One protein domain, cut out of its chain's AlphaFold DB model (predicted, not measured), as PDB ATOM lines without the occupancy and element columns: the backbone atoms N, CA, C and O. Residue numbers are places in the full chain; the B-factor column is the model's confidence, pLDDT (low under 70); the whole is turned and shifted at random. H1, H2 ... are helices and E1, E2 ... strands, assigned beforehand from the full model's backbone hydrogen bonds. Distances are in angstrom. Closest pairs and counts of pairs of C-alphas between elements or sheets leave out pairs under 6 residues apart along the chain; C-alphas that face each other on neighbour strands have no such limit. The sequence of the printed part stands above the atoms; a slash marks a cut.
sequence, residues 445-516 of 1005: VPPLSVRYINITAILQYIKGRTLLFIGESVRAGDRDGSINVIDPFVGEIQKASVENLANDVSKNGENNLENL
ATOM      1  N   VAL A 445     179.846  44.729  74.218       81.69
ATOM      2  CA  VAL A 445     180.993  45.481  73.731       81.69
ATOM      3  C   VAL A 445     181.600  46.283  74.890       81.69
ATOM      4  O   VAL A 445     180.850  46.934  75.624       81.69
ATOM      5  N   PRO A 446     182.934  46.290  75.051       84.06
ATOM      6  CA  PRO A 446     183.620  47.186  75.978       84.06
ATOM      7  C   PRO A 446     183.339  48.674  75.685       84.06
ATOM      8  O   PRO A 446     183.281  49.048  74.510       84.06
ATOM      9  N   PRO A 447     183.229  49.556  76.697       84.19
ATOM     10  CA  PRO A 447     182.850  50.956  76.492       84.19
ATOM     11  C   PRO A 447     183.686  51.693  75.440       84.19
ATOM     12  O   PRO A 447     183.119  52.287  74.525       84.19
ATOM     13  N   LEU A 448     185.022  51.601  75.483       81.38
ATOM     14  CA  LEU A 448     185.886  52.329  74.541       81.38
ATOM     15  C   LEU A 448     185.776  51.797  73.108       81.38
ATOM     16  O   LEU A 448     186.080  52.518  72.163       81.38
ATOM     17  N   SER A 449     185.303  50.560  72.926       78.25
ATOM     18  CA  SER A 449     185.110  49.985  71.591       78.25
ATOM     19  C   SER A 449     183.902  50.572  70.859       78.25
ATOM     20  O   SER A 449     183.842  50.479  69.638       78.25
ATOM     21  N   VAL A 450     182.980  51.246  71.559       75.56
ATOM     22  CA  VAL A 450     181.868  51.971  70.918       75.56
ATOM     23  C   VAL A 450     182.347  53.137  70.059       75.56
ATOM     24  O   VAL A 450     181.656  53.525  69.124       75.56
ATOM     25  N   ARG A 451     183.564  53.649  70.280       70.94
ATOM     26  CA  ARG A 451     184.173  54.669  69.411       70.94
ATOM     27  C   ARG A 451     184.225  54.254  67.935       70.94
ATOM     28  O   ARG A 451     184.196  55.135  67.080       70.94
ATOM     29  N   TYR A 452     184.264  52.947  67.674       63.62
ATOM     30  CA  TYR A 452     184.379  52.344  66.344       63.62
ATOM     31  C   TYR A 452     183.068  51.720  65.855       63.62
ATOM     32  O   TYR A 452     183.031  51.128  64.780       63.62
ATOM     33  N   ILE A 453     181.989  51.815  66.638       65.44
ATOM     34  CA  ILE A 453     180.715  51.166  66.335       65.44
ATOM     35  C   ILE A 453     179.642  52.238  66.188       65.44
ATOM     36  O   ILE A 453     179.311  52.937  67.137       65.44
ATOM     37  N   ASN A 454     179.046  52.318  64.999       62.25
ATOM     38  CA  ASN A 454     177.977  53.276  64.688       62.25
ATOM     39  C   ASN A 454     176.577  52.640  64.683       62.25
ATOM     40  O   ASN A 454     175.601  53.250  64.258       62.25
ATOM     41  N   ILE A 455     176.464  51.398  65.153       70.12
ATOM     42  CA  ILE A 455     175.199  50.669  65.263       70.12
ATOM     43  C   ILE A 455     174.819  50.472  66.722       70.12
ATOM     44  O   ILE A 455     175.677  50.419  67.600       70.12
ATOM     45  N   THR A 456     173.526  50.295  66.975       84.94
ATOM     46  CA  THR A 456     173.053  49.926  68.307       84.94
ATOM     47  C   THR A 456     173.715  48.627  68.755       84.94
ATOM     48  O   THR A 456     173.640  47.602  68.070       84.94
ATOM     49  N   ALA A 457     174.354  48.675  69.919       86.56
ATOM     50  CA  ALA A 457     175.120  47.573  70.477       86.56
ATOM     51  C   ALA A 457     174.853  47.437  71.975       86.56
ATOM     52  O   ALA A 457     174.499  48.390  72.667       86.56
ATOM     53  N   ILE A 458     175.030  46.225  72.487       90.50
ATOM     54  CA  ILE A 458     174.916  45.961  73.918       90.50
ATOM     55  C   ILE A 458     176.262  46.306  74.537       90.50
ATOM     56  O   ILE A 458     177.277  45.748  74.143       90.50
ATOM     57  N   LEU A 459     176.273  47.222  75.492       86.56
ATOM     58  CA  LEU A 459     177.458  47.649  76.216       86.56
ATOM     59  C   LEU A 459     177.669  46.788  77.457       86.56
ATOM     60  O   LEU A 459     176.746  46.567  78.249       86.56
ATOM     61  N   GLN A 460     178.905  46.339  77.648       81.12
ATOM     62  CA  GLN A 460     179.337  45.730  78.897       81.12
ATOM     63  C   GLN A 460     179.409  46.802  79.990       81.12
ATOM     64  O   GLN A 460     179.990  47.868  79.790       81.12
ATOM     65  N   TYR A 461     178.822  46.513  81.154       77.75
ATOM     66  CA  TYR A 461     178.819  47.434  82.284       77.75
ATOM     67  C   TYR A 461     178.948  46.706  83.630       77.75
ATOM     68  O   TYR A 461     179.011  45.476  83.710       77.75
ATOM     69  N   ILE A 462     179.054  47.477  84.713       70.75
ATOM     70  CA  ILE A 462     179.429  46.975  86.039       70.75
ATOM     71  C   ILE A 462     178.387  46.018  86.648       70.75
ATOM     72  O   ILE A 462     177.179  46.151  86.436       70.75
ATOM     73  N   LYS A 463     178.860  45.072  87.477       60.38
ATOM     74  CA  LYS A 463     178.034  44.146  88.289       60.38
ATOM     75  C   LYS A 463     177.077  43.264  87.465       60.38
ATOM     76  O   LYS A 463     175.938  43.030  87.871       60.38
ATOM     77  N   GLY A 464     177.525  42.811  86.291       59.38
ATOM     78  CA  GLY A 464     176.747  41.949  85.392       59.38
ATOM     79  C   GLY A 464     175.585  42.655  84.682       59.38
ATOM     80  O   GLY A 464     174.755  41.986  84.070       59.38
ATOM     81  N   ARG A 465     175.497  43.988  84.771       74.94
ATOM     82  CA  ARG A 465     174.510  44.785  84.036       74.94
ATOM     83  C   ARG A 465     175.010  45.073  82.626       74.94
ATOM     84  O   ARG A 465     176.211  45.161  82.385       74.94
ATOM     85  N   THR A 466     174.074  45.275  81.713       87.62
ATOM     86  CA  THR A 466     174.353  45.774  80.367       87.62
ATOM     87  C   THR A 466     173.615  47.080  80.138       87.62
ATOM     88  O   THR A 466     172.497  47.250  80.626       87.62
ATOM     89  N   LEU A 467     174.244  47.980  79.391       91.94
ATOM     90  CA  LEU A 467     173.593  49.166  78.842       91.94
ATOM     91  C   LEU A 467     173.298  48.910  77.363       91.94
ATOM     92  O   LEU A 467     173.950  48.078  76.732       91.94
ATOM     93  N   LEU A 468     172.340  49.626  76.793       92.56
ATOM     94  CA  LEU A 468     172.140  49.635  75.350       92.56
ATOM     95  C   LEU A 468     172.745  50.914  74.785       92.56
ATOM     96  O   LEU A 468     172.236  51.994  75.057       92.56
ATOM     97  N   PHE A 469     173.813  50.804  74.004       90.31
ATOM     98  CA  PHE A 469     174.280  51.911  73.177       90.31
ATOM     99  C   PHE A 469     173.357  52.057  71.972       90.31
ATOM    100  O   PHE A 469     173.090  51.073  71.283       90.31
ATOM    101  N   ILE A 470     172.896  53.277  71.712       85.69
ATOM    102  CA  ILE A 470     172.093  53.608  70.538       85.69
ATOM    103  C   ILE A 470     173.007  54.280  69.520       85.69
ATOM    104  O   ILE A 470     173.464  55.402  69.737       85.69
ATOM    105  N   GLY A 471     173.229  53.598  68.394       66.44
ATOM    106  CA  GLY A 471     174.077  54.097  67.306       66.44
ATOM    107  C   GLY A 471     173.492  55.300  66.562       66.44
ATOM    108  O   GLY A 471     174.179  55.943  65.779       66.44
ATOM    109  N   GLU A 472     172.226  55.635  66.810       58.84
ATOM    110  CA  GLU A 472     171.556  56.753  66.155       58.84
ATOM    111  C   GLU A 472     171.807  58.096  66.840       58.84
ATOM    112  O   GLU A 472     171.419  58.328  67.987       58.84
ATOM    113  N   SER A 473     172.430  58.985  66.063       50.56
ATOM    114  CA  SER A 473     172.485  60.443  66.183       50.56
ATOM    115  C   SER A 473     172.236  61.032  67.569       50.56
ATOM    116  O   SER A 473     171.147  61.503  67.908       50.56
ATOM    117  N   VAL A 474     173.338  61.215  68.288       44.84
ATOM    118  CA  VAL A 474     173.536  62.386  69.146       44.84
ATOM    119  C   VAL A 474     173.388  63.630  68.253       44.84
ATOM    120  O   VAL A 474     174.099  63.758  67.255       44.84
ATOM    121  N   ARG A 475     172.412  64.504  68.541       36.78
ATOM    122  CA  ARG A 475     172.128  65.709  67.736       36.78
ATOM    123  C   ARG A 475     173.399  66.557  67.565       36.78
ATOM    124  O   ARG A 475     174.231  66.634  68.470       36.78
ATOM    125  N   ALA A 476     173.534  67.218  66.414       34.16
ATOM    126  CA  ALA A 476     174.575  68.218  66.193       34.16
ATOM    127  C   ALA A 476     174.432  69.335  67.247       34.16
ATOM    128  O   ALA A 476     173.436  70.053  67.253       34.16
ATOM    129  N   GLY A 477     175.377  69.398  68.191       37.59
ATOM    130  CA  GLY A 477     175.371  70.358  69.303       37.59
ATOM    131  C   GLY A 477     175.940  69.836  70.629       37.59
ATOM    132  O   GLY A 477     176.273  70.643  71.491       37.59
ATOM    133  N   ASP A 478     176.096  68.519  70.812       41.97
ATOM    134  CA  ASP A 478     176.700  67.984  72.045       41.97
ATOM    135  C   ASP A 478     178.227  68.076  72.016       41.97
ATOM    136  O   ASP A 478     178.866  67.569  71.093       41.97
ATOM    137  N   ARG A 479     178.814  68.739  73.013       43.72
ATOM    138  CA  ARG A 479     180.215  69.183  72.991       43.72
ATOM    139  C   ARG A 479     181.267  68.121  73.354       43.72
ATOM    140  O   ARG A 479     182.425  68.349  73.052       43.72
ATOM    141  N   ASP A 480     180.908  66.946  73.882       51.88
ATOM    142  CA  ASP A 480     181.875  66.183  74.709       51.88
ATOM    143  C   ASP A 480     182.085  64.699  74.350       51.88
ATOM    144  O   ASP A 480     182.301  63.871  75.231       51.88
ATOM    145  N   GLY A 481     181.979  64.284  73.082       54.91
ATOM    146  CA  GLY A 481     182.188  62.859  72.751       54.91
ATOM    147  C   GLY A 481     181.191  61.906  73.443       54.91
ATOM    148  O   GLY A 481     181.417  60.698  73.514       54.91
ATOM    149  N   SER A 482     180.072  62.445  73.937       69.94
ATOM    150  CA  SER A 482     179.010  61.702  74.605       69.94
ATOM    151  C   SER A 482     178.255  60.808  73.625       69.94
ATOM    152  O   SER A 482     177.967  61.223  72.502       69.94
ATOM    153  N   ILE A 483     177.871  59.621  74.077       77.69
ATOM    154  CA  ILE A 483     177.044  58.647  73.367       77.69
ATOM    155  C   ILE A 483     175.636  58.586  73.959       77.69
ATOM    156  O   ILE A 483     175.437  58.871  75.141       77.69
ATOM    157  N   ASN A 484     174.662  58.182  73.143       84.19
ATOM    158  CA  ASN A 484     173.323  57.853  73.623       84.19
ATOM    159  C   ASN A 484     173.327  56.428  74.175       84.19
ATOM    160  O   ASN A 484     173.662  55.477  73.465       84.19
ATOM    161  N   VAL A 485     172.931  56.275  75.432       90.44
ATOM    162  CA  VAL A 485     172.784  54.977  76.088       90.44
ATOM    163  C   VAL A 485     171.433  54.881  76.779       90.44
ATOM    164  O   VAL A 485     170.906  55.875  77.269       90.44
ATOM    165  N   ILE A 486     170.883  53.677  76.860       92.88
ATOM    166  CA  ILE A 486     169.788  53.365  77.775       92.88
ATOM    167  C   ILE A 486     170.348  52.462  78.866       92.88
ATOM    168  O   ILE A 486     170.823  51.360  78.586       92.88
ATOM    169  N   ASP A 487     170.258  52.915  80.115       93.06
ATOM    170  CA  ASP A 487     170.295  52.009  81.259       93.06
ATOM    171  C   ASP A 487     168.903  51.383  81.406       93.06
ATOM    172  O   ASP A 487     167.950  52.118  81.691       93.06
ATOM    173  N   PRO A 488     168.751  50.052  81.256       95.06
ATOM    174  CA  PRO A 488     167.463  49.394  81.433       95.06
ATOM    175  C   PRO A 488     166.791  49.720  82.775       95.06
ATOM    176  O   PRO A 488     165.566  49.772  82.850       95.06
ATOM    177  N   PHE A 489     167.561  49.946  83.846       92.56
ATOM    178  CA  PHE A 489     167.022  50.259  85.174       92.56
ATOM    179  C   PHE A 489     166.473  51.681  85.297       92.56
ATOM    180  O   PHE A 489     165.708  51.940  86.224       92.56
ATOM    181  N   VAL A 490     166.824  52.571  84.369       93.75
ATOM    182  CA  VAL A 490     166.221  53.902  84.234       93.75
ATOM    183  C   VAL A 490     165.105  53.858  83.190       93.75
ATOM    184  O   VAL A 490     163.995  54.313  83.457       93.75
ATOM    185  N   GLY A 491     165.362  53.217  82.045       91.31
ATOM    186  CA  GLY A 491     164.383  53.039  80.974       91.31
ATOM    187  C   GLY A 491     164.175  54.282  80.112       91.31
ATOM    188  O   GLY A 491     163.091  54.461  79.561       91.31
ATOM    189  N   GLU A 492     165.194  55.138  80.021       91.56
ATOM    190  CA  GLU A 492     165.196  56.368  79.228       91.56
ATOM    191  C   GLU A 492     166.545  56.541  78.520       91.56
ATOM    192  O   GLU A 492     167.585  56.109  79.034       91.56
ATOM    193  N   ILE A 493     166.521  57.193  77.353       89.25
ATOM    194  CA  ILE A 493     167.728  57.555  76.604       89.25
ATOM    195  C   ILE A 493     168.468  58.657  77.361       89.25
ATOM    196  O   ILE A 493     167.932  59.740  77.594       89.25
ATOM    197  N   GLN A 494     169.723  58.388  77.696       87.88
ATOM    198  CA  GLN A 494     170.621  59.292  78.400       87.88
ATOM    199  C   GLN A 494     171.875  59.541  77.567       87.88
ATOM    200  O   GLN A 494     172.323  58.678  76.814       87.88
ATOM    201  N   LYS A 495     172.471  60.720  77.737       85.12
ATOM    202  CA  LYS A 495     173.805  61.007  77.208       85.12
ATOM    203  C   LYS A 495     174.843  60.609  78.244       85.12
ATOM    204  O   LYS A 495     174.738  61.009  79.400       85.12
ATOM    205  N   ALA A 496     175.851  59.859  77.823       82.19
ATOM    206  CA  ALA A 496     176.952  59.434  78.677       82.19
ATOM    207  C   ALA A 496     178.291  59.646  77.964       82.19
ATOM    208  O   ALA A 496     178.400  59.379  76.773       82.19
ATOM    209  N   SER A 497     179.321  60.104  78.677       82.62
ATOM    210  CA  SER A 497     180.694  60.083  78.148       82.62
ATOM    211  C   SER A 497     181.202  58.642  78.126       82.62
ATOM    212  O   SER A 497     181.044  57.902  79.102       82.62
ATOM    213  N   VAL A 498     181.824  58.251  77.014       80.62
ATOM    214  CA  VAL A 498     182.424  56.920  76.855       80.62
ATOM    215  C   VAL A 498     183.539  56.714  77.883       80.62
ATOM    216  O   VAL A 498     183.672  55.634  78.453       80.62
ATOM    217  N   GLU A 499     184.300  57.766  78.166       78.75
ATOM    218  CA  GLU A 499     185.404  57.802  79.121       78.75
ATOM    219  C   GLU A 499     184.891  57.618  80.546       78.75
ATOM    220  O   GLU A 499     185.474  56.854  81.308       78.75
ATOM    221  N   ASN A 500     183.775  58.256  80.904       82.00
ATOM    222  CA  ASN A 500     183.154  58.062  82.215       82.00
ATOM    223  C   ASN A 500     182.650  56.626  82.384       82.00
ATOM    224  O   ASN A 500     182.933  56.002  83.404       82.00
ATOM    225  N   LEU A 501     182.000  56.064  81.361       84.25
ATOM    226  CA  LEU A 501     181.576  54.661  81.377       84.25
ATOM    227  C   LEU A 501     182.773  53.706  81.498       84.25
ATOM    228  O   LEU A 501     182.726  52.755  82.277       84.25
ATOM    229  N   ALA A 502     183.858  53.964  80.764       82.88
ATOM    230  CA  ALA A 502     185.090  53.184  80.848       82.88
ATOM    231  C   ALA A 502     185.753  53.311  82.229       82.88
ATOM    232  O   ALA A 502     186.157  52.306  82.806       82.88
ATOM    233  N   ASN A 503     185.804  54.517  82.799       81.62
ATOM    234  CA  ASN A 503     186.304  54.765  84.151       81.62
ATOM    235  C   ASN A 503     185.485  54.011  85.207       81.62
ATOM    236  O   ASN A 503     186.056  53.431  86.131       81.62
ATOM    237  N   ASP A 504     184.160  53.987  85.069       81.12
ATOM    238  CA  ASP A 504     183.276  53.264  85.981       81.12
ATOM    239  C   ASP A 504     183.482  51.750  85.884       81.12
ATOM    240  O   ASP A 504     183.531  51.069  86.913       81.12
ATOM    241  N   VAL A 505     183.675  51.218  84.672       80.44
ATOM    242  CA  VAL A 505     184.057  49.813  84.465       80.44
ATOM    243  C   VAL A 505     185.438  49.525  85.057       80.44
ATOM    244  O   VAL A 505     185.582  48.535  85.769       80.44
ATOM    245  N   SER A 506     186.421  50.406  84.854       79.44
ATOM    246  CA  SER A 506     187.786  50.251  85.376       79.44
ATOM    247  C   SER A 506     187.811  50.188  86.904       79.44
ATOM    248  O   SER A 506     188.411  49.278  87.465       79.44
ATOM    249  N   LYS A 507     187.116  51.108  87.589       76.06
ATOM    250  CA  LYS A 507     187.074  51.170  89.064       76.06
ATOM    251  C   LYS A 507     186.445  49.935  89.709       76.06
ATOM    252  O   LYS A 507     186.779  49.603  90.839       76.06
ATOM    253  N   ASN A 508     185.496  49.301  89.024       68.25
ATOM    254  CA  ASN A 508     184.713  48.189  89.568       68.25
ATOM    255  C   ASN A 508     185.139  46.814  89.023       68.25
ATOM    256  O   ASN A 508     184.583  45.806  89.454       68.25
ATOM    257  N   GLY A 509     186.049  46.764  88.049       57.78
ATOM    258  CA  GLY A 509     186.382  45.567  87.278       57.78
ATOM    259  C   GLY A 509     187.866  45.225  87.308       57.78
ATOM    260  O   GLY A 509     188.456  45.144  86.237       57.78
ATOM    261  N   GLU A 510     188.447  45.069  88.505       54.62
ATOM    262  CA  GLU A 510     189.808  44.543  88.777       54.62
ATOM    263  C   GLU A 510     190.895  44.925  87.736       54.62
ATOM    264  O   GLU A 510     191.761  44.118  87.409       54.62
ATOM    265  N   ASN A 511     190.850  46.141  87.170       55.59
ATOM    266  CA  ASN A 511     191.753  46.635  86.117       55.59
ATOM    267  C   ASN A 511     191.964  45.709  84.892       55.59
ATOM    268  O   ASN A 511     192.996  45.794  84.221       55.59
ATOM    269  N   ASN A 512     191.003  44.849  84.529       70.56
ATOM    270  CA  ASN A 512     191.141  44.048  83.308       70.56
ATOM    271  C   ASN A 512     190.852  44.897  82.053       70.56
ATOM    272  O   ASN A 512     189.702  45.231  81.761       70.56
ATOM    273  N   LEU A 513     191.904  45.209  81.291       76.00
ATOM    274  CA  LEU A 513     191.857  46.035  80.079       76.00
ATOM    275  C   LEU A 513     190.890  45.533  79.001       76.00
ATOM    276  O   LEU A 513     190.328  46.346  78.268       76.00
ATOM    277  N   GLU A 514     190.651  44.223  78.920       72.94
ATOM    278  CA  GLU A 514     189.719  43.631  77.947       72.94
ATOM    279  C   GLU A 514     188.266  44.072  78.183       72.94
ATOM    280  O   GLU A 514     187.452  44.070  77.261       72.94
ATOM    281  N   ASN A 515     187.945  44.505  79.409       75.56
ATOM    282  CA  ASN A 515     186.644  45.081  79.746       75.56
ATOM    283  C   ASN A 515     186.510  46.543  79.291       75.56
ATOM    284  O   ASN A 515     185.398  47.071  79.281       75.56
ATOM    285  N   LEU A 516     187.618  47.209  78.943       81.38
ATOM    286  CA  LEU A 516     187.647  48.612  78.522       81.38
ATOM    287  C   LEU A 516     187.690  48.737  77.001       81.38
ATOM    288  O   LEU A 516     186.923  49.514  76.430       81.38
TER     289      LEU A 516
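AT A GLANCE: This is residues 445 to 516 of the 1005 residues of the protein "UBC core domain-containing protein" of Tritrichomonas foetus (UniProt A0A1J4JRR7). One small, strongly twisted sheet of four strands, E1 to E4, makes the body; a short helix, H1, packs on one face by E1 and E2, and a longer helix, H2, runs on directly from E4 beside the sheet and packs on H1. The long link between E2 and E3 reaches out to one end of the longest axis; the stretch after H2 makes the other end and folds back, and the first and last printed C-alphas are 8.8 A apart. The printed part has 72 residues, with the elements in the order H1, E1, E2, E3, E4, H2; the sheet's order is E1, E2, E3, E4, all antiparallel, and the class is mixed, helices and strands. The whole is compact, with a radius of gyration of the C-alphas of 11.6 A, yet elongated, spanning 36 by 23 by 19 A.

HOW THE PARTS SIT: Strands E1, residues 457 to 460, E2, 466 to 470, E3, 482 to 486, and E4, 493 to 497, form a meander, each strand the antiparallel neighbour of the one before. E1 and E2 form a hairpin at 146 degrees, with N 459 and O 467 2.8 A apart, within hydrogen-bond range. The hairpin of E2 and E3, at 121 degrees, has N 486 and O 468 at 2.8 A. The hairpin of E3 and E4, at 141 degrees, has N 483 and O 496 at 2.8 A. The edge strands E1 and E4 are apart. H1, residues 447 to 452, is on the sheet at a height of 8.2 A and only just over E2, with 3 of its C-alphas falling on it; it runs along the strands, at 21 degrees to E2 on the local plane. H2, residues 498 to 508, is on the sheet but only just at the sheet's level, with a height of 3.6 A. H1 and H2 touch, their closest C-alphas being those of Pro 447 and Ala 502 at 5.4 A, with a shallow tilt of 30 degrees, opposite ways. Every O i to N i+4 pair in H2 is within hydrogen-bond range; in H1 0 of 2 are, but 3 of 3 O i to N i+3 pairs are.

IN THESE COORDINATES: E4 is 13.3 A long, E2 and E3 12.8 A each, and E1 9.6 A. H1 begins at C-alpha 447, (182.850, 50.956, 76.492), and is 10.4 A long. H2, 15.6 A long, ends at C-alpha 508, (184.713, 48.189, 89.568).

THE WHOLE: The C-alphas farthest apart, of Ala 476 and Glu 510, are 36.1 A apart. The printed part has no cut. The link from E2 to E3, of 11 residues, is long. Mean pLDDT of the printed part is 74.7; 21 residues are under 70, namely 452 to 454, 463 to 464, 471 to 482 and 508 to 511.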